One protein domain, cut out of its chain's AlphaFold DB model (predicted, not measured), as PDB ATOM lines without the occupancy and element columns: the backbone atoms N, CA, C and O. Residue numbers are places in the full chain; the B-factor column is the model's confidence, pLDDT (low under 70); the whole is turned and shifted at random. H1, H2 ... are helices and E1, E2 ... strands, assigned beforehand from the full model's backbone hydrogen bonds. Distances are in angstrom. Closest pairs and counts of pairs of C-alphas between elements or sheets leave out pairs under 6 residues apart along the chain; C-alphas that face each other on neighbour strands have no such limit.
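AT A GLANCE: This is residues 123 to 249 of the 926 residues of the protein "Penicillin binding protein PBP4B" of Pseudactinotalea sp. HY158 (UniProt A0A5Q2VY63). Three small antiparallel sheets follow one another along the length: the meander E3 E4 E5 E6, then the curled sheet E1 E2 E8 E7, then the hairpin E9 and E10, with H2 in the place where the three come together. A long loop within residues 192 to 212 reaches out beyond the meander, away from the hairpin. The printed part has 127 residues, with two named helices and ten named strands in the order E1 E2 H1 E3 E4 E5 E6 E7 E8 H2 E9 E10. It is mostly strand, though under half of the residues are in named elements. The whole is compact, with a radius of gyration of the C-alphas of 15.2 A and spans of 49 by 37 by 24 A.

HOW THE PARTS SIT: E3, residues 149 to 155, E4, 169 to 175, E5, 178 to 183, and E6, 188 to 191, form a meander, each strand the antiparallel neighbour of the one before. N 152 and O 172 are 2.9 A apart, N 173 and O 180 2.8 A, and N 181 and O 190 2.9 A, within hydrogen-bond range. H1, residues 144 to 147, only grazes this sheet. In the other sheet of four, E1, residues 130 to 132, and E7, 213 to 216, are edge strands; E2, 135 to 139, and E8, 219 to 223, are inner. Within hydrogen-bond range are N 130 and O 137, 2.8 A, N 222 and O 138, 3.0 A, and N 221 and O 214, 2.8 A. This sheet is curled and strongly twisted. H2, residues 224 to 231, is on it at a height of 8.9 A and stands up from it at 48 degrees. H2 only grazes the meander, with residues 230 to 231. The closest C-alphas of H2 and E9, residues 234 to 238, are those of Glu 228 and Arg 234, 5.3 A apart. E9 and E10, residues 241 to 245, are a hairpin, with N 243 and O 236 2.8 A apart. Every O i to N i+4 pair in H2 is within hydrogen-bond range; H1 is too short for one, and 0 of its 1 O i to N i+3 pair is within range.

IN THESE COORDINATES: E1 begins at C-alpha 130 (-44.402, -27.711, 30.041), and E10 ends at C-alpha 245 (-44.996, -17.633, 45.866). From first to last C-alpha, E4 measures 20.1 A, E3 19.3 A, E5 17.1 A and H2 10.5 A.

THE WHOLE: The C-alphas farthest apart, those of Ser 199 and Ser 239, are 49.5 A apart. The printed part has no cut. The links E3 to E4 and E6 to E7 are long. The pLDDT is under 70 at residues 133 to 134 and 195 to 206.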
ATOM      1  N   THR A 123     -50.741 -22.993  43.985       90.44
ATOM      2  CA  THR A 123     -50.501 -24.143  43.101       90.44
ATOM      3  C   THR A 123     -50.944 -23.851  41.666       90.44
ATOM      4  O   THR A 123     -52.074 -23.414  41.448       90.44
ATOM      5  N   LEU A 124     -50.068 -24.136  40.703       90.94
ATOM      6  CA  LEU A 124     -50.353 -24.213  39.268       90.94
ATOM      7  C   LEU A 124     -50.821 -25.632  38.909       90.94
ATOM      8  O   LEU A 124     -50.412 -26.593  39.563       90.94
ATOM      9  N   ASP A 125     -51.632 -25.791  37.860       89.25
ATOM     10  CA  ASP A 125     -51.932 -27.133  37.351       89.25
ATOM     11  C   ASP A 125     -50.677 -27.719  36.680       89.25
ATOM     12  O   ASP A 125     -50.071 -27.111  35.797       89.25
ATOM     13  N   ALA A 126     -50.262 -28.904  37.125       82.44
ATOM     14  CA  ALA A 126     -49.069 -29.566  36.613       82.44
ATOM     15  C   ALA A 126     -49.237 -30.059  35.163       82.44
ATOM     16  O   ALA A 126     -48.230 -30.284  34.493       82.44
ATOM     17  N   ASP A 127     -50.475 -30.213  34.671       87.38
ATOM     18  CA  ASP A 127     -50.743 -30.541  33.262       87.38
ATOM     19  C   ASP A 127     -50.525 -29.326  32.322       87.38
ATOM     20  O   ASP A 127     -50.273 -29.533  31.131       87.38
ATOM     21  N   ASP A 128     -50.563 -28.088  32.843       90.38
ATOM     22  CA  ASP A 128     -50.336 -26.840  32.085       90.38
ATOM     23  C   ASP A 128     -48.851 -26.400  32.094       90.38
ATOM     24  O   ASP A 128     -48.408 -25.606  31.257       90.38
ATOM     25  N   VAL A 129     -48.035 -26.959  32.999       90.50
ATOM     26  CA  VAL A 129     -46.581 -26.737  33.031       90.50
ATOM     27  C   VAL A 129     -45.879 -27.643  32.018       90.50
ATOM     28  O   VAL A 129     -45.849 -28.868  32.131       90.50
ATOM     29  N   THR A 130     -45.224 -27.024  31.042       88.00
ATOM     30  CA  THR A 130     -44.402 -27.711  30.041       88.00
ATOM     31  C   THR A 130     -42.919 -27.635  30.405       88.00
ATOM     32  O   THR A 130     -42.472 -26.717  31.090       88.00
ATOM     33  N   THR A 131     -42.119 -28.604  29.953       81.62
ATOM     34  CA  THR A 131     -40.669 -28.624  30.210       81.62
ATOM     35  C   THR A 131     -39.883 -28.726  28.905       81.62
ATOM     36  O   THR A 131     -40.011 -29.728  28.194       81.62
ATOM     37  N   SER A 132     -39.023 -27.745  28.623       75.69
ATOM     38  CA  SER A 132     -38.072 -27.766  27.500       75.69
ATOM     39  C   SER A 132     -36.685 -27.353  27.977       75.69
ATOM     40  O   SER A 132     -36.556 -26.514  28.859       75.69
ATOM     41  N   ASP A 133     -35.638 -27.966  27.423       69.50
ATOM     42  CA  ASP A 133     -34.229 -27.621  27.681       69.50
ATOM     43  C   ASP A 133     -33.823 -27.515  29.172       69.50
ATOM     44  O   ASP A 133     -32.859 -26.834  29.521       69.50
ATOM     45  N   ARG A 134     -34.508 -28.286  30.035       68.12
ATOM     46  CA  ARG A 134     -34.394 -28.321  31.514       68.12
ATOM     47  C   ARG A 134     -34.959 -27.093  32.246       68.12
ATOM     48  O   ARG A 134     -34.674 -26.910  33.423       68.12
ATOM     49  N   LYS A 135     -35.793 -26.294  31.581       78.19
ATOM     50  CA  LYS A 135     -36.592 -25.220  32.180       78.19
ATOM     51  C   LYS A 135     -38.077 -25.597  32.173       78.19
ATOM     52  O   LYS A 135     -38.540 -26.293  31.264       78.19
ATOM     53  N   ALA A 136     -38.811 -25.131  33.178       87.12
ATOM     54  CA  ALA A 136     -40.269 -25.184  33.215       87.12
ATOM     55  C   ALA A 136     -40.851 -23.914  32.578       87.12
ATOM     56  O   ALA A 136     -40.322 -22.823  32.797       87.12
ATOM     57  N   PHE A 137     -41.920 -24.067  31.801       92.44
ATOM     58  CA  PHE A 137     -42.629 -23.008  31.087       92.44
ATOM     59  C   PHE A 137     -44.138 -23.152  31.285       92.44
ATOM     60  O   PHE A 137     -44.658 -24.267  31.306       92.44
ATOM     61  N   ILE A 138     -44.849 -22.032  31.358       95.19
ATOM     62  CA  ILE A 138     -46.316 -21.983  31.449       95.19
ATOM     63  C   ILE A 138     -46.843 -20.791  30.641       95.19
ATOM     64  O   ILE A 138     -46.126 -19.800  30.463       95.19
ATOM     65  N   ALA A 139     -48.063 -20.894  30.107       96.69
ATOM     66  CA  ALA A 139     -48.678 -19.802  29.366       96.69
ATOM     67  C   ALA A 139     -48.987 -18.613  30.293       96.69
ATOM     68  O   ALA A 139     -49.360 -18.777  31.456       96.69
ATOM     69  N   VAL A 140     -48.857 -17.391  29.770       96.50
ATOM     70  CA  VAL A 140     -49.208 -16.156  30.499       96.50
ATOM     71  C   VAL A 140     -50.681 -16.158  30.917       96.50
ATOM     72  O   VAL A 140     -51.037 -15.627  31.969       96.50
ATOM     73  N   GLU A 141     -51.521 -16.785  30.102       94.69
ATOM     74  CA  GLU A 141     -52.935 -17.035  30.332       94.69
ATOM     75  C   GLU A 141     -53.215 -17.744  31.676       94.69
ATOM     76  O   GLU A 141     -54.080 -17.290  32.430       94.69
ATOM     77  N   ASP A 142     -52.447 -18.779  32.024       95.19
ATOM     78  CA  ASP A 142     -52.678 -19.610  33.220       95.19
ATOM     79  C   ASP A 142     -52.118 -18.978  34.509       95.19
ATOM     80  O   ASP A 142     -52.490 -19.347  35.624       95.19
ATOM     81  N   LEU A 143     -51.281 -17.945  34.371       94.62
ATOM     82  CA  LEU A 143     -50.789 -17.125  35.482       94.62
ATOM     83  C   LEU A 143     -51.782 -16.035  35.923       94.62
ATOM     84  O   LEU A 143     -51.566 -15.405  36.960       94.62
ATOM     85  N   THR A 144     -52.847 -15.777  35.156       93.75
ATOM     86  CA  THR A 144     -53.726 -14.606  35.357       93.75
ATOM     87  C   THR A 144     -54.415 -14.575  36.719       93.75
ATOM     88  O   THR A 144     -54.237 -13.608  37.458       93.75
ATOM     89  N   ASP A 145     -55.136 -15.638  37.084       90.62
ATOM     90  CA  ASP A 145     -55.825 -15.758  38.380       90.62
ATOM     91  C   ASP A 145     -54.847 -15.926  39.564       90.62
ATOM     92  O   ASP A 145     -55.209 -15.670  40.714       90.62
ATOM     93  N   VAL A 146     -53.606 -16.355  39.301       91.38
ATOM     94  CA  VAL A 146     -52.575 -16.609  40.321       91.38
ATOM     95  C   VAL A 146     -51.870 -15.313  40.714       91.38
ATOM     96  O   VAL A 146     -51.809 -14.976  41.894       91.38
ATOM     97  N   LEU A 147     -51.377 -14.557  39.729       92.25
ATOM     98  CA  LEU A 147     -50.540 -13.369  39.931       92.25
ATOM     99  C   LEU A 147     -51.286 -12.027  39.789       92.25
ATOM    100  O   LEU A 147     -50.635 -10.978  39.836       92.25
ATOM    101  N   ASP A 148     -52.619 -12.066  39.645       93.25
ATOM    102  CA  ASP A 148     -53.520 -10.935  39.339       93.25
ATOM    103  C   ASP A 148     -53.081 -10.175  38.072       93.25
ATOM    104  O   ASP A 148     -52.903  -8.953  38.054       93.25
ATOM    105  N   LEU A 149     -52.837 -10.938  36.998       95.94
ATOM    106  CA  LEU A 149     -52.404 -10.393  35.712       95.94
ATOM    107  C   LEU A 149     -53.599 -10.104  34.809       95.94
ATOM    108  O   LEU A 149     -54.539 -10.892  34.692       95.94
ATOM    109  N   THR A 150     -53.498  -9.022  34.042       97.00
ATOM    110  CA  THR A 150     -54.310  -8.847  32.830       97.00
ATOM    111  C   THR A 150     -53.394  -8.697  31.628       97.00
ATOM    112  O   THR A 150     -52.286  -8.185  31.748       97.00
ATOM    113  N   TYR A 151     -53.829  -9.156  30.458       97.06
ATOM    114  CA  TYR A 151     -52.978  -9.201  29.275       97.06
ATOM    115  C   TYR A 151     -53.754  -8.863  27.999       97.06
ATOM    116  O   TYR A 151     -54.986  -8.941  27.947       97.06
ATOM    117  N   SER A 152     -53.031  -8.465  26.953       97.00
ATOM    118  CA  SER A 152     -53.598  -8.236  25.625       97.00
ATOM    119  C   SER A 152     -52.556  -8.399  24.526       97.00
ATOM    120  O   SER A 152     -51.492  -7.788  24.598       97.00
ATOM    121  N   TYR A 153     -52.907  -9.123  23.463       96.81
ATOM    122  CA  TYR A 153     -52.136  -9.134  22.220       96.81
ATOM    123  C   TYR A 153     -52.523  -7.955  21.316       96.81
ATOM    124  O   TYR A 153     -53.704  -7.614  21.175       96.81
ATOM    125  N   GLY A 154     -51.530  -7.346  20.673       96.00
ATOM    126  CA  GLY A 154     -51.682  -6.167  19.829       96.00
ATOM    127  C   GLY A 154     -50.475  -5.929  18.921       96.00
ATOM    128  O   GLY A 154     -49.765  -6.857  18.545       96.00
ATOM    129  N   ARG A 155     -50.259  -4.666  18.543       96.06
ATOM    130  CA  ARG A 155     -49.121  -4.212  17.727       96.06
ATOM    131  C   ARG A 155     -48.396  -3.090  18.462       96.06
ATOM    132  O   ARG A 155     -49.043  -2.332  19.184       96.06
ATOM    133  N   ASN A 156     -47.087  -2.959  18.262       93.81
ATOM    134  CA  ASN A 156     -46.287  -1.939  18.943       93.81
ATOM    135  C   ASN A 156     -46.736  -0.511  18.580       93.81
ATOM    136  O   ASN A 156     -46.721  -0.120  17.415       93.81
ATOM    137  N   GLY A 157     -47.105   0.296  19.580       89.25
ATOM    138  CA  GLY A 157     -47.607   1.663  19.366       89.25
ATOM    139  C   GLY A 157     -46.531   2.717  19.058       89.25
ATOM    140  O   GLY A 157     -46.857   3.862  18.745       89.25
ATOM    141  N   TYR A 158     -45.256   2.353  19.174       88.25
ATOM    142  CA  TYR A 158     -44.081   3.217  19.030       88.25
ATOM    143  C   TYR A 158     -42.886   2.391  18.506       88.25
ATOM    144  O   TYR A 158     -43.035   1.196  18.255       88.25
ATOM    145  N   VAL A 159     -41.719   3.011  18.283       87.69
ATOM    146  CA  VAL A 159     -40.515   2.278  17.836       87.69
ATOM    147  C   VAL A 159     -40.050   1.341  18.950       87.69
ATOM    148  O   VAL A 159     -39.677   1.816  20.013       87.69
ATOM    149  N   PHE A 160     -40.101   0.033  18.723       88.50
ATOM    150  CA  PHE A 160     -39.790  -0.984  19.728       88.50
ATOM    151  C   PHE A 160     -38.560  -1.756  19.259       88.50
ATOM    152  O   PHE A 160     -38.631  -2.390  18.209       88.50
ATOM    153  N   ASP A 161     -37.450  -1.670  19.996       86.06
ATOM    154  CA  ASP A 161     -36.174  -2.334  19.675       86.06
ATOM    155  C   ASP A 161     -35.757  -2.134  18.194       86.06
ATOM    156  O   ASP A 161     -35.661  -3.067  17.396       86.06
ATOM    157  N   GLY A 162     -35.660  -0.868  17.763       86.31
ATOM    158  CA  GLY A 162     -35.407  -0.470  16.373       86.31
ATOM    159  C   GLY A 162     -36.549  -0.716  15.365       86.31
ATOM    160  O   GLY A 162     -36.533  -0.146  14.266       86.31
ATOM    161  N   ALA A 163     -37.567  -1.518  15.693       89.88
ATOM    162  CA  ALA A 163     -38.676  -1.832  14.794       89.88
ATOM    163  C   ALA A 163     -39.734  -0.706  14.768       89.88
ATOM    164  O   ALA A 163     -40.189  -0.261  15.824       89.88
ATOM    165  N   PRO A 164     -40.192  -0.228  13.592       91.25
ATOM    166  CA  PRO A 164     -41.176   0.857  13.518       91.25
ATOM    167  C   PRO A 164     -42.524   0.518  14.178       91.25
ATOM    168  O   PRO A 164     -42.901  -0.650  14.264       91.25
ATOM    169  N   ALA A 165     -43.296   1.534  14.570       92.19
ATOM    170  CA  ALA A 165     -44.667   1.347  15.060       92.19
ATOM    171  C   ALA A 165     -45.544   0.549  14.065       92.19
ATOM    172  O   ALA A 165     -45.358   0.640  12.848       92.19
ATOM    173  N   ASP A 166     -46.499  -0.219  14.593       95.69
ATOM    174  CA  ASP A 166     -47.383  -1.158  13.889       95.69
ATOM    175  C   ASP A 166     -46.669  -2.336  13.170       95.69
ATOM    176  O   ASP A 166     -47.310  -3.052  12.388       95.69
ATOM    177  N   THR A 167     -45.371  -2.597  13.409       96.38
ATOM    178  CA  THR A 167     -44.590  -3.640  12.690       96.38
ATOM    179  C   THR A 167     -44.329  -4.944  13.441       96.38
ATOM    180  O   THR A 167     -44.216  -5.971  12.765       96.38
ATOM    181  N   LEU A 168     -44.355  -4.949  14.771       95.69
ATOM    182  CA  LEU A 168     -44.233  -6.150  15.603       95.69
ATOM    183  C   LEU A 168     -45.586  -6.546  16.202       95.69
ATOM    184  O   LEU A 168     -46.411  -5.675  16.495       95.69
ATOM    185  N   ASP A 169     -45.799  -7.848  16.393       96.88
ATOM    186  CA  ASP A 169     -46.854  -8.364  17.269       96.88
ATOM    187  C   ASP A 169     -46.353  -8.314  18.721       96.88
ATOM    188  O   ASP A 169     -45.255  -8.778  19.026       96.88
ATOM    189  N   ILE A 170     -47.147  -7.697  19.597       97.12
ATOM    190  CA  ILE A 170     -46.800  -7.445  21.002       97.12
ATOM    191  C   ILE A 170     -47.801  -8.150  21.912       97.12
ATOM    192  O   ILE A 170     -49.011  -7.996  21.734       97.12
ATOM    193  N   LEU A 171     -47.299  -8.853  22.922       97.75
ATOM    194  CA  LEU A 171     -48.042  -9.193  24.129       97.75
ATOM    195  C   LEU A 171     -47.778  -8.107  25.177       97.75
ATOM    196  O   LEU A 171     -46.635  -7.900  25.572       97.75
ATOM    197  N   THR A 172     -48.824  -7.426  25.639       97.12
ATOM    198  CA  THR A 172     -48.739  -6.548  26.812       97.12
ATOM    199  C   THR A 172     -49.302  -7.269  28.029       97.12
ATOM    200  O   THR A 172     -50.456  -7.697  27.994       97.12
ATOM    201  N   ILE A 173     -48.519  -7.368  29.102       97.31
ATOM    202  CA  ILE A 173     -48.917  -7.905  30.410       97.31
ATOM    203  C   ILE A 173     -48.973  -6.742  31.402       97.31
ATOM    204  O   ILE A 173     -48.068  -5.914  31.430       97.31
ATOM    205  N   PHE A 174     -50.018  -6.674  32.221       95.25
ATOM    206  CA  PHE A 174     -50.213  -5.678  33.272       95.25
ATOM    207  C   PHE A 174     -50.320  -6.372  34.627       95.25
ATOM    208  O   PHE A 174     -51.065  -7.347  34.758       95.25
ATOM    209  N   ARG A 175     -49.648  -5.815  35.638       92.50
ATOM    210  CA  ARG A 175     -49.778  -6.213  37.046       92.50
ATOM    211  C   ARG A 175     -49.732  -4.958  37.906       92.50
ATOM    212  O   ARG A 175     -48.795  -4.176  37.785       92.50
ATOM    213  N   ASN A 176     -50.733  -4.749  38.760       89.19
ATOM    214  CA  ASN A 176     -50.913  -3.490  39.494       89.19
ATOM    215  C   ASN A 176     -50.859  -2.270  38.550       89.19
ATOM    216  O   ASN A 176     -51.709  -2.126  37.667       89.19
ATOM    217  N   ARG A 177     -49.878  -1.379  38.737       90.75
ATOM    218  CA  ARG A 177     -49.643  -0.208  37.882       90.75
ATOM    219  C   ARG A 177     -48.625  -0.482  36.774       90.75
ATOM    220  O   ARG A 177     -48.670   0.217  35.757       90.75
ATOM    221  N   ASP A 178     -47.748  -1.466  36.952       92.25
ATOM    222  CA  ASP A 178     -46.698  -1.866  36.014       92.25
ATOM    223  C   ASP A 178     -47.242  -2.544  34.750       92.25
ATOM    224  O   ASP A 178     -48.314  -3.163  34.742       92.25
ATOM    225  N   TYR A 179     -46.476  -2.436  33.663       92.81
ATOM    226  CA  TYR A 179     -46.716  -3.207  32.449       92.81
ATOM    227  C   TYR A 179     -45.432  -3.610  31.728       92.81
ATOM    228  O   TYR A 179     -44.411  -2.924  31.784       92.81
ATOM    229  N   TYR A 180     -45.536  -4.710  30.993       93.56
ATOM    230  CA  TYR A 180     -44.467  -5.347  30.239       93.56
ATOM    231  C   TYR A 180     -44.944  -5.545  28.803       93.56
ATOM    232  O   TYR A 180     -46.026  -6.089  28.590       93.56
ATOM    233  N   GLU A 181     -44.173  -5.098  27.818       94.31
ATOM    234  CA  GLU A 181     -44.454  -5.305  26.394       94.31
ATOM    235  C   GLU A 181     -43.410  -6.257  25.811       94.31
ATOM    236  O   GLU A 181     -42.226  -5.928  25.794       94.31
ATOM    237  N   ILE A 182     -43.845  -7.430  25.345       95.75
ATOM    238  CA  ILE A 182     -43.006  -8.485  24.761       95.75
ATOM    239  C   ILE A 182     -43.288  -8.583  23.262       95.75
ATOM    240  O   ILE A 182     -44.427  -8.815  22.853       95.75
ATOM    241  N   ALA A 183     -42.250  -8.469  22.435       95.62
ATOM    242  CA  ALA A 183     -42.311  -8.780  21.014       95.62
ATOM    243  C   ALA A 183     -42.269 -10.300  20.793       95.62
ATOM    244  O   ALA A 183     -41.215 -10.925  20.915       95.62
ATOM    245  N   VAL A 184     -43.420 -10.888  20.453       95.06
ATOM    246  CA  VAL A 184     -43.647 -12.351  20.514       95.06
ATOM    247  C   VAL A 184     -42.821 -13.172  19.518       95.06
ATOM    248  O   VAL A 184     -42.620 -14.362  19.728       95.06
ATOM    249  N   ASP A 185     -42.355 -12.544  18.433       91.00
ATOM    250  CA  ASP A 185     -41.525 -13.175  17.393       91.00
ATOM    251  C   ASP A 185     -40.017 -13.096  17.691       91.00
ATOM    252  O   ASP A 185     -39.232 -13.849  17.109       91.00
ATOM    253  N   THR A 186     -39.590 -12.137  18.521       91.25
ATOM    254  CA  THR A 186     -38.167 -11.829  18.758       91.25
ATOM    255  C   THR A 186     -37.734 -12.029  20.201       91.25
ATOM    256  O   THR A 186     -36.539 -11.940  20.460       91.25
ATOM    257  N   ASN A 187     -38.669 -12.284  21.122       92.31
ATOM    258  CA  ASN A 187     -38.415 -12.443  22.554       92.31
ATOM    259  C   ASN A 187     -37.650 -11.252  23.156       92.31
ATOM    260  O   ASN A 187     -36.725 -11.414  23.947       92.31
ATOM    261  N   ARG A 188     -38.046 -10.039  22.753       91.06
ATOM    262  CA  ARG A 188     -37.507  -8.771  23.263       91.06
ATOM    263  C   ARG A 188     -38.576  -8.087  24.100       91.06
ATOM    264  O   ARG A 188     -39.722  -8.001  23.657       91.06
ATOM    265  N   ILE A 189     -38.218  -7.620  25.291       90.50
ATOM    266  CA  ILE A 189     -39.152  -7.081  26.285       90.50
ATOM    267  C   ILE A 189     -38.773  -5.666  26.719       90.50
ATOM    268  O   ILE A 189     -37.595  -5.364  26.892       90.50
ATOM    269  N   GLY A 190     -39.775  -4.812  26.935       87.50
ATOM    270  CA  GLY A 190     -39.633  -3.530  27.626       87.50
ATOM    271  C   GLY A 190     -40.602  -3.415  28.807       87.50
ATOM    272  O   GLY A 190     -41.790  -3.713  28.666       87.50
ATOM    273  N   GLN A 191     -40.115  -2.951  29.960       87.88
ATOM    274  CA  GLN A 191     -40.919  -2.677  31.159       87.88
ATOM    275  C   GLN A 191     -41.236  -1.179  31.270       87.88
ATOM    276  O   GLN A 191     -40.340  -0.339  31.201       87.88
ATOM    277  N   ASN A 192     -42.515  -0.835  31.446       87.75
ATOM    278  CA  ASN A 192     -43.017   0.538  31.602       87.75
ATOM    279  C   ASN A 192     -42.594   1.518  30.482       87.75
ATOM    280  O   ASN A 192     -42.622   2.738  30.661       87.75
ATOM    281  N   VAL A 193     -42.207   1.001  29.310       81.81
ATOM    282  CA  VAL A 193     -41.617   1.798  28.229       81.81
ATOM    283  C   VAL A 193     -42.684   2.636  27.533       81.81
ATOM    284  O   VAL A 193     -43.757   2.159  27.163       81.81
ATOM    285  N   THR A 194     -42.383   3.915  27.316       75.19
ATOM    286  CA  THR A 194     -43.214   4.821  26.516       75.19
ATOM    287  C   THR A 194     -42.421   5.348  25.326       75.19
ATOM    288  O   THR A 194     -41.216   5.581  25.423       75.19
ATOM    289  N   GLY A 195     -43.099   5.644  24.213       67.75
ATOM    290  CA  GLY A 195     -42.453   6.197  23.012       67.75
ATOM    291  C   GLY A 195     -41.681   7.510  23.230       67.75
ATOM    292  O   GLY A 195     -40.820   7.842  22.421       67.75
ATOM    293  N   ASN A 196     -41.948   8.244  24.318       66.38
ATOM    294  CA  ASN A 196     -41.180   9.435  24.688       66.38
ATOM    295  C   ASN A 196     -39.803   9.086  25.276       66.38
ATOM    296  O   ASN A 196     -38.859   9.837  25.052       66.38
ATOM    297  N   MET A 197     -39.666   7.963  25.992       69.62
ATOM    298  CA  MET A 197     -38.411   7.561  26.647       69.62
ATOM    299  C   MET A 197     -37.307   7.291  25.621       69.62
ATOM    300  O   MET A 197     -36.201   7.795  25.758       69.62
ATOM    301  N   ILE A 198     -37.632   6.607  24.523       64.12
ATOM    302  CA  ILE A 198     -36.673   6.201  23.475       64.12
ATOM    303  C   ILE A 198     -36.001   7.394  22.761       64.12
ATOM    304  O   ILE A 198     -34.988   7.232  22.090       64.12
ATOM    305  N   SER A 199     -36.527   8.615  22.912       58.12
ATOM    306  CA  SER A 199     -35.922   9.819  22.323       58.12
ATOM    307  C   SER A 199     -34.785  10.458  23.138       58.12
ATOM    308  O   SER A 199     -34.182  11.420  22.653       58.12
ATOM    309  N   TYR A 200     -34.470   9.953  24.339       52.03
ATOM    310  CA  TYR A 200     -33.558  10.609  25.283       52.03
ATOM    311  C   TYR A 200     -32.368   9.734  25.703       52.03
ATOM    312  O   TYR A 200     -32.545   8.740  26.394       52.03
ATOM    313  N   TRP A 201     -31.163  10.210  25.359       50.09
ATOM    314  CA  TRP A 201     -29.835   9.963  25.962       50.09
ATOM    315  C   TRP A 201     -29.279   8.534  26.123       50.09
ATOM    316  O   TRP A 201     -28.059   8.386  26.072       50.09
ATOM    317  N   LEU A 202     -30.101   7.502  26.290       55.03
ATOM    318  CA  LEU A 202     -29.677   6.108  26.438       55.03
ATOM    319  C   LEU A 202     -29.814   5.353  25.108       55.03
ATOM    320  O   LEU A 202     -30.682   5.666  24.291       55.03
ATOM    321  N   SER A 203     -28.948   4.364  24.876       57.66
ATOM    322  CA  SER A 203     -29.114   3.440  23.750       57.66
ATOM    323  C   SER A 203     -30.275   2.472  24.007       57.66
ATOM    324  O   SER A 203     -30.680   2.257  25.151       57.66
ATOM    325  N   GLU A 204     -30.810   1.872  22.938       61.22
ATOM    326  CA  GLU A 204     -31.910   0.895  23.024       61.22
ATOM    327  C   GLU A 204     -31.554  -0.297  23.948       61.22
ATOM    328  O   GLU A 204     -32.440  -0.848  24.603       61.22
ATOM    329  N   ASP A 205     -30.254  -0.587  24.116       63.62
ATOM    330  CA  ASP A 205     -29.672  -1.626  24.990       63.62
ATOM    331  C   ASP A 205     -29.921  -1.441  26.509       63.62
ATOM    332  O   ASP A 205     -29.570  -2.319  27.298       63.62
ATOM    333  N   TYR A 206     -30.465  -0.295  26.940       65.25
ATOM    334  CA  TYR A 206     -30.901  -0.047  28.330       65.25
ATOM    335  C   TYR A 206     -32.428  -0.061  28.490       65.25
ATOM    336  O   TYR A 206     -32.936   0.067  29.601       65.25
ATOM    337  N   VAL A 207     -33.168  -0.155  27.383       75.19
ATOM    338  CA  VAL A 207     -34.636  -0.064  27.350       75.19
ATOM    339  C   VAL A 207     -35.267  -1.428  27.096       75.19
ATOM    340  O   VAL A 207     -36.336  -1.715  27.635       75.19
ATOM    341  N   PHE A 208     -34.602  -2.258  26.286       82.00
ATOM    342  CA  PHE A 208     -35.092  -3.568  25.881       82.00
ATOM    343  C   PHE A 208     -34.106  -4.679  26.241       82.00
ATOM    344  O   PHE A 208     -32.922  -4.616  25.894       82.00
ATOM    345  N   SER A 209     -34.624  -5.720  26.888       82.44
ATOM    346  CA  SER A 209     -33.882  -6.925  27.279       82.44
ATOM    347  C   SER A 209     -34.395  -8.148  26.516       82.44
ATOM    348  O   SER A 209     -35.438  -8.083  25.859       82.44
ATOM    349  N   ASP A 210     -33.656  -9.251  26.579       86.62
ATOM    350  CA  ASP A 210     -34.155 -10.550  26.121       86.62
ATOM    351  C   ASP A 210     -35.105 -11.135  27.184       86.62
ATOM    352  O   ASP A 210     -35.038 -10.760  28.356       86.62
ATOM    353  N   ILE A 211     -36.027 -12.011  26.776       89.31
ATOM    354  CA  ILE A 211     -36.932 -12.734  27.682       89.31
ATOM    355  C   ILE A 211     -37.037 -14.206  27.278       89.31
ATOM    356  O   ILE A 211     -37.446 -14.538  26.165       89.31
ATOM    357  N   ASP A 212     -36.724 -15.109  28.198       89.06
ATOM    358  CA  ASP A 212     -36.898 -16.550  28.025       89.06
ATOM    359  C   ASP A 212     -38.381 -16.968  27.960       89.06
ATOM    360  O   ASP A 212     -39.044 -17.267  28.958       89.06
ATOM    361  N   GLY A 213     -38.909 -16.992  26.736       92.19
ATOM    362  CA  GLY A 213     -40.255 -17.446  26.410       92.19
ATOM    363  C   GLY A 213     -40.404 -17.841  24.940       92.19
ATOM    364  O   GLY A 213     -39.448 -17.794  24.167       92.19
ATOM    365  N   TYR A 214     -41.598 -18.269  24.537       94.25
ATOM    366  CA  TYR A 214     -41.912 -18.587  23.140       94.25
ATOM    367  C   TYR A 214     -43.419 -18.549  22.874       94.25
ATOM    368  O   TYR A 214     -44.223 -18.752  23.781       94.25
ATOM    369  N   SER A 215     -43.823 -18.359  21.615       94.12
ATOM    370  CA  SER A 215     -45.223 -18.544  21.210       94.12
ATOM    371  C   SER A 215     -45.462 -19.921  20.587       94.12
ATOM    372  O   SER A 215     -44.809 -20.306  19.614       94.12
ATOM    373  N   GLU A 216     -46.451 -20.645  21.109       92.94
ATOM    374  CA  GLU A 216     -47.016 -21.858  20.514       92.94
ATOM    375  C   GLU A 216     -48.547 -21.823  20.658       92.94
ATOM    376  O   GLU A 216     -49.084 -21.151  21.530       92.94
ATOM    377  N   GLY A 217     -49.288 -22.473  19.753       89.62
ATOM    378  CA  GLY A 217     -50.755 -22.591  19.845       89.62
ATOM    379  C   GLY A 217     -51.569 -21.306  19.602       89.62
ATOM    380  O   GLY A 217     -52.743 -21.399  19.236       89.62
ATOM    381  N   GLY A 218     -50.945 -20.129  19.700       89.81
ATOM    382  CA  GLY A 218     -51.605 -18.822  19.797       89.81
ATOM    383  C   GLY A 218     -51.520 -18.193  21.196       89.81
ATOM    384  O   GLY A 218     -52.105 -17.133  21.397       89.81
ATOM    385  N   GLU A 219     -50.804 -18.840  22.114       94.69
ATOM    386  CA  GLU A 219     -50.453 -18.388  23.465       94.69
ATOM    387  C   GLU A 219     -48.969 -17.979  23.500       94.69
ATOM    388  O   GLU A 219     -48.227 -18.177  22.524       94.69
ATOM    389  N   TYR A 220     -48.522 -17.414  24.620       97.19
ATOM    390  CA  TYR A 220     -47.114 -17.116  24.874       97.19
ATOM    391  C   TYR A 220     -46.698 -17.712  26.218       97.19
ATOM    392  O   TYR A 220     -47.290 -17.419  27.255       97.19
ATOM    393  N   TYR A 221     -45.669 -18.548  26.180       96.62
ATOM    394  CA  TYR A 221     -45.144 -19.292  27.313       96.62
ATOM    395  C   TYR A 221     -43.928 -18.554  27.867       96.62
ATOM    396  O   TYR A 221     -43.010 -18.227  27.113       96.62
ATOM    397  N   LEU A 222     -43.913 -18.296  29.174       95.25
ATOM    398  CA  LEU A 222     -42.756 -17.762  29.898       95.25
ATOM    399  C   LEU A 222     -42.094 -18.883  30.686       95.25
ATOM    400  O   LEU A 222     -42.788 -19.752  31.221       95.25
ATOM    401  N   SER A 223     -40.767 -18.855  30.794       93.25
ATOM    402  CA  SER A 223     -40.085 -19.753  31.719       93.25
ATOM    403  C   SER A 223     -40.306 -19.338  33.169       93.25
ATOM    404  O   SER A 223     -40.604 -18.184  33.482       93.25
ATOM    405  N   PHE A 224     -40.117 -20.280  34.082       90.88
ATOM    406  CA  PHE A 224     -40.194 -20.027  35.518       90.88
ATOM    407  C   PHE A 224     -39.189 -18.948  35.968       90.88
ATOM    408  O   PHE A 224     -39.559 -18.058  36.726       90.88
ATOM    409  N   GLY A 225     -37.971 -18.925  35.410       86.75
ATOM    410  CA  GLY A 225     -36.996 -17.856  35.676       86.75
ATOM    411  C   GLY A 225     -37.451 -16.482  35.168       86.75
ATOM    412  O   GLY A 225     -37.319 -15.486  35.877       86.75
ATOM    413  N   ALA A 226     -38.068 -16.431  33.984       89.75
ATOM    414  CA  ALA A 226     -38.697 -15.219  33.463       89.75
ATOM    415  C   ALA A 226     -39.860 -14.731  34.355       89.75
ATOM    416  O   ALA A 226     -40.004 -13.533  34.588       89.75
ATOM    417  N   ILE A 227     -40.666 -15.643  34.900       92.38
ATOM    418  CA  ILE A 227     -41.771 -15.339  35.825       92.38
ATOM    419  C   ILE A 227     -41.244 -14.770  37.151       92.38
ATOM    420  O   ILE A 227     -41.763 -13.754  37.621       92.38
ATOM    421  N   GLU A 228     -40.196 -15.371  37.729       89.62
ATOM    422  CA  GLU A 228     -39.531 -14.851  38.933       89.62
ATOM    423  C   GLU A 228     -38.967 -13.450  38.712       89.62
ATOM    424  O   GLU A 228     -39.208 -12.568  39.535       89.62
ATOM    425  N   TRP A 229     -38.291 -13.218  37.582       84.62
ATOM    426  CA  TRP A 229     -37.763 -11.904  37.229       84.62
ATOM    427  C   TRP A 229     -38.874 -10.851  37.085       84.62
ATOM    428  O   TRP A 229     -38.885  -9.864  37.825       84.62
ATOM    429  N   LEU A 230     -39.827 -11.057  36.168       87.56
ATOM    430  CA  LEU A 230     -40.827 -10.038  35.824       87.56
ATOM    431  C   LEU A 230     -41.774  -9.715  36.976       87.56
ATOM    432  O   LEU A 230     -42.197  -8.574  37.140       87.56
ATOM    433  N   PHE A 231     -42.147 -10.717  37.768       89.50
ATOM    434  CA  PHE A 231     -43.150 -10.550  38.816       89.50
ATOM    435  C   PHE A 231     -42.542 -10.529  40.223       89.50
ATOM    436  O   PHE A 231     -43.291 -10.466  41.201       89.50
ATOM    437  N   GLN A 232     -41.208 -10.548  40.328       86.25
ATOM    438  CA  GLN A 232     -40.447 -10.594  41.584       86.25
ATOM    439  C   GLN A 232     -40.867 -11.751  42.507       86.25
ATOM    440  O   GLN A 232     -40.674 -11.692  43.718       86.25
ATOM    441  N   VAL A 233     -41.444 -12.817  41.944       90.81
ATOM    442  CA  VAL A 233     -41.945 -13.984  42.686       90.81
ATOM    443  C   VAL A 233     -40.871 -15.053  42.867       90.81
ATOM    444  O   VAL A 233     -39.742 -14.900  42.399       90.81
ATOM    445  N   ARG A 234     -41.228 -16.139  43.554       90.00
ATOM    446  CA  ARG A 234     -40.498 -17.409  43.512       90.00
ATOM    447  C   ARG A 234     -41.365 -18.475  42.867       90.00
ATOM    448  O   ARG A 234     -42.577 -18.498  43.077       90.00
ATOM    449  N   THR A 235     -40.744 -19.364  42.115       90.25
ATOM    450  CA  THR A 235     -41.363 -20.569  41.574       90.25
ATOM    451  C   THR A 235     -40.677 -21.795  42.164       90.25
ATOM    452  O   THR A 235     -39.498 -21.763  42.515       90.25
ATOM    453  N   LEU A 236     -41.424 -22.882  42.327       84.75
ATOM    454  CA  LEU A 236     -40.908 -24.117  42.907       84.75
ATOM    455  C   LEU A 236     -41.647 -25.314  42.312       84.75
ATOM    456  O   LEU A 236     -42.861 -25.269  42.143       84.75
ATOM    457  N   ILE A 237     -40.930 -26.399  42.026       81.94
ATOM    458  CA  ILE A 237     -41.537 -27.708  41.762       81.94
ATOM    459  C   ILE A 237     -41.224 -28.584  42.969       81.94
ATOM    460  O   ILE A 237     -40.064 -28.912  43.209       81.94
ATOM    461  N   HIS A 238     -42.248 -28.951  43.737       77.31
ATOM    462  CA  HIS A 238     -42.104 -29.723  44.974       77.31
ATOM    463  C   HIS A 238     -43.184 -30.793  45.068       77.31
ATOM    464  O   HIS A 238     -44.354 -30.535  44.814       77.31
ATOM    465  N   SER A 239     -42.797 -32.020  45.425       74.12
ATOM    466  CA  SER A 239     -43.707 -33.172  45.582       74.12
ATOM    467  C   SER A 239     -44.606 -33.510  44.370       74.12
ATOM    468  O   SER A 239     -45.513 -34.334  44.489       74.12
ATOM    469  N   GLY A 240     -44.312 -32.949  43.192       73.81
ATOM    470  CA  GLY A 240     -45.108 -33.084  41.965       73.81
ATOM    471  C   GLY A 240     -46.057 -31.912  41.689       73.81
ATOM    472  O   GLY A 240     -46.627 -31.864  40.603       73.81
ATOM    473  N   ASP A 241     -46.183 -30.968  42.623       81.75
ATOM    474  CA  ASP A 241     -46.916 -29.719  42.447       81.75
ATOM    475  C   ASP A 241     -45.969 -28.624  41.928       81.75
ATOM    476  O   ASP A 241     -44.817 -28.517  42.360       81.75
ATOM    477  N   ALA A 242     -46.463 -27.785  41.017       87.81
ATOM    478  CA  ALA A 242     -45.808 -26.539  40.641       87.81
ATOM    479  C   ALA A 242     -46.405 -25.395  41.473       87.81
ATOM    480  O   ALA A 242     -47.623 -25.251  41.562       87.81
ATOM    481  N   LEU A 243     -45.552 -24.597  42.105       89.12
ATOM    482  CA  LEU A 243     -45.924 -23.565  43.066       89.12
ATOM    483  C   LEU A 243     -45.379 -22.205  42.631       89.12
ATOM    484  O   LEU A 243     -44.254 -22.103  42.141       89.12
ATOM    485  N   VAL A 244     -46.157 -21.159  42.891       92.88
ATOM    486  CA  VAL A 244     -45.748 -19.758  42.785       92.88
ATOM    487  C   VAL A 244     -45.953 -19.097  44.139       92.88
ATOM    488  O   VAL A 244     -47.016 -19.225  44.746       92.88
ATOM    489  N   LEU A 245     -44.938 -18.387  44.623       93.56
ATOM    490  CA  LEU A 245     -44.996 -17.633  45.866       93.56
ATOM    491  C   LEU A 245     -44.793 -16.147  45.580       93.56
ATOM    492  O   LEU A 245     -43.730 -15.721  45.124       93.56
ATOM    493  N   THR A 246     -45.812 -15.344  45.877       92.81
ATOM    494  CA  THR A 246     -45.696 -13.883  45.831       92.81
ATOM    495  C   THR A 246     -45.004 -13.393  47.112       92.81
ATOM    496  O   THR A 246     -45.394 -13.838  48.199       92.81
ATOM    497  N   PRO A 247     -43.992 -12.502  47.034       90.62
ATOM    498  CA  PRO A 247     -43.386 -11.919  48.221       90.62
ATOM    499  C   PRO A 247     -44.441 -11.166  49.015       90.62
ATOM    500  O   PRO A 247     -45.296 -10.489  48.440       90.62
ATOM    501  N   GLN A 248     -44.362 -11.258  50.334       90.44
ATOM    502  CA  GLN A 248     -45.092 -10.341  51.193       90.44
ATOM    503  C   GLN A 248     -44.166  -9.225  51.661       90.44
ATOM    504  O   GLN A 248     -42.945  -9.371  51.682       90.44
ATOM    505  N   PHE A 249     -44.760  -8.100  52.040       90.75
ATOM    506  CA  PHE A 249     -44.009  -7.003  52.621       90.75
ATOM    507  C   PHE A 249     -43.376  -7.429  53.953       90.75
ATOM    508  O   PHE A 249     -44.063  -7.955  54.830       90.75
TER     509      PHE A 249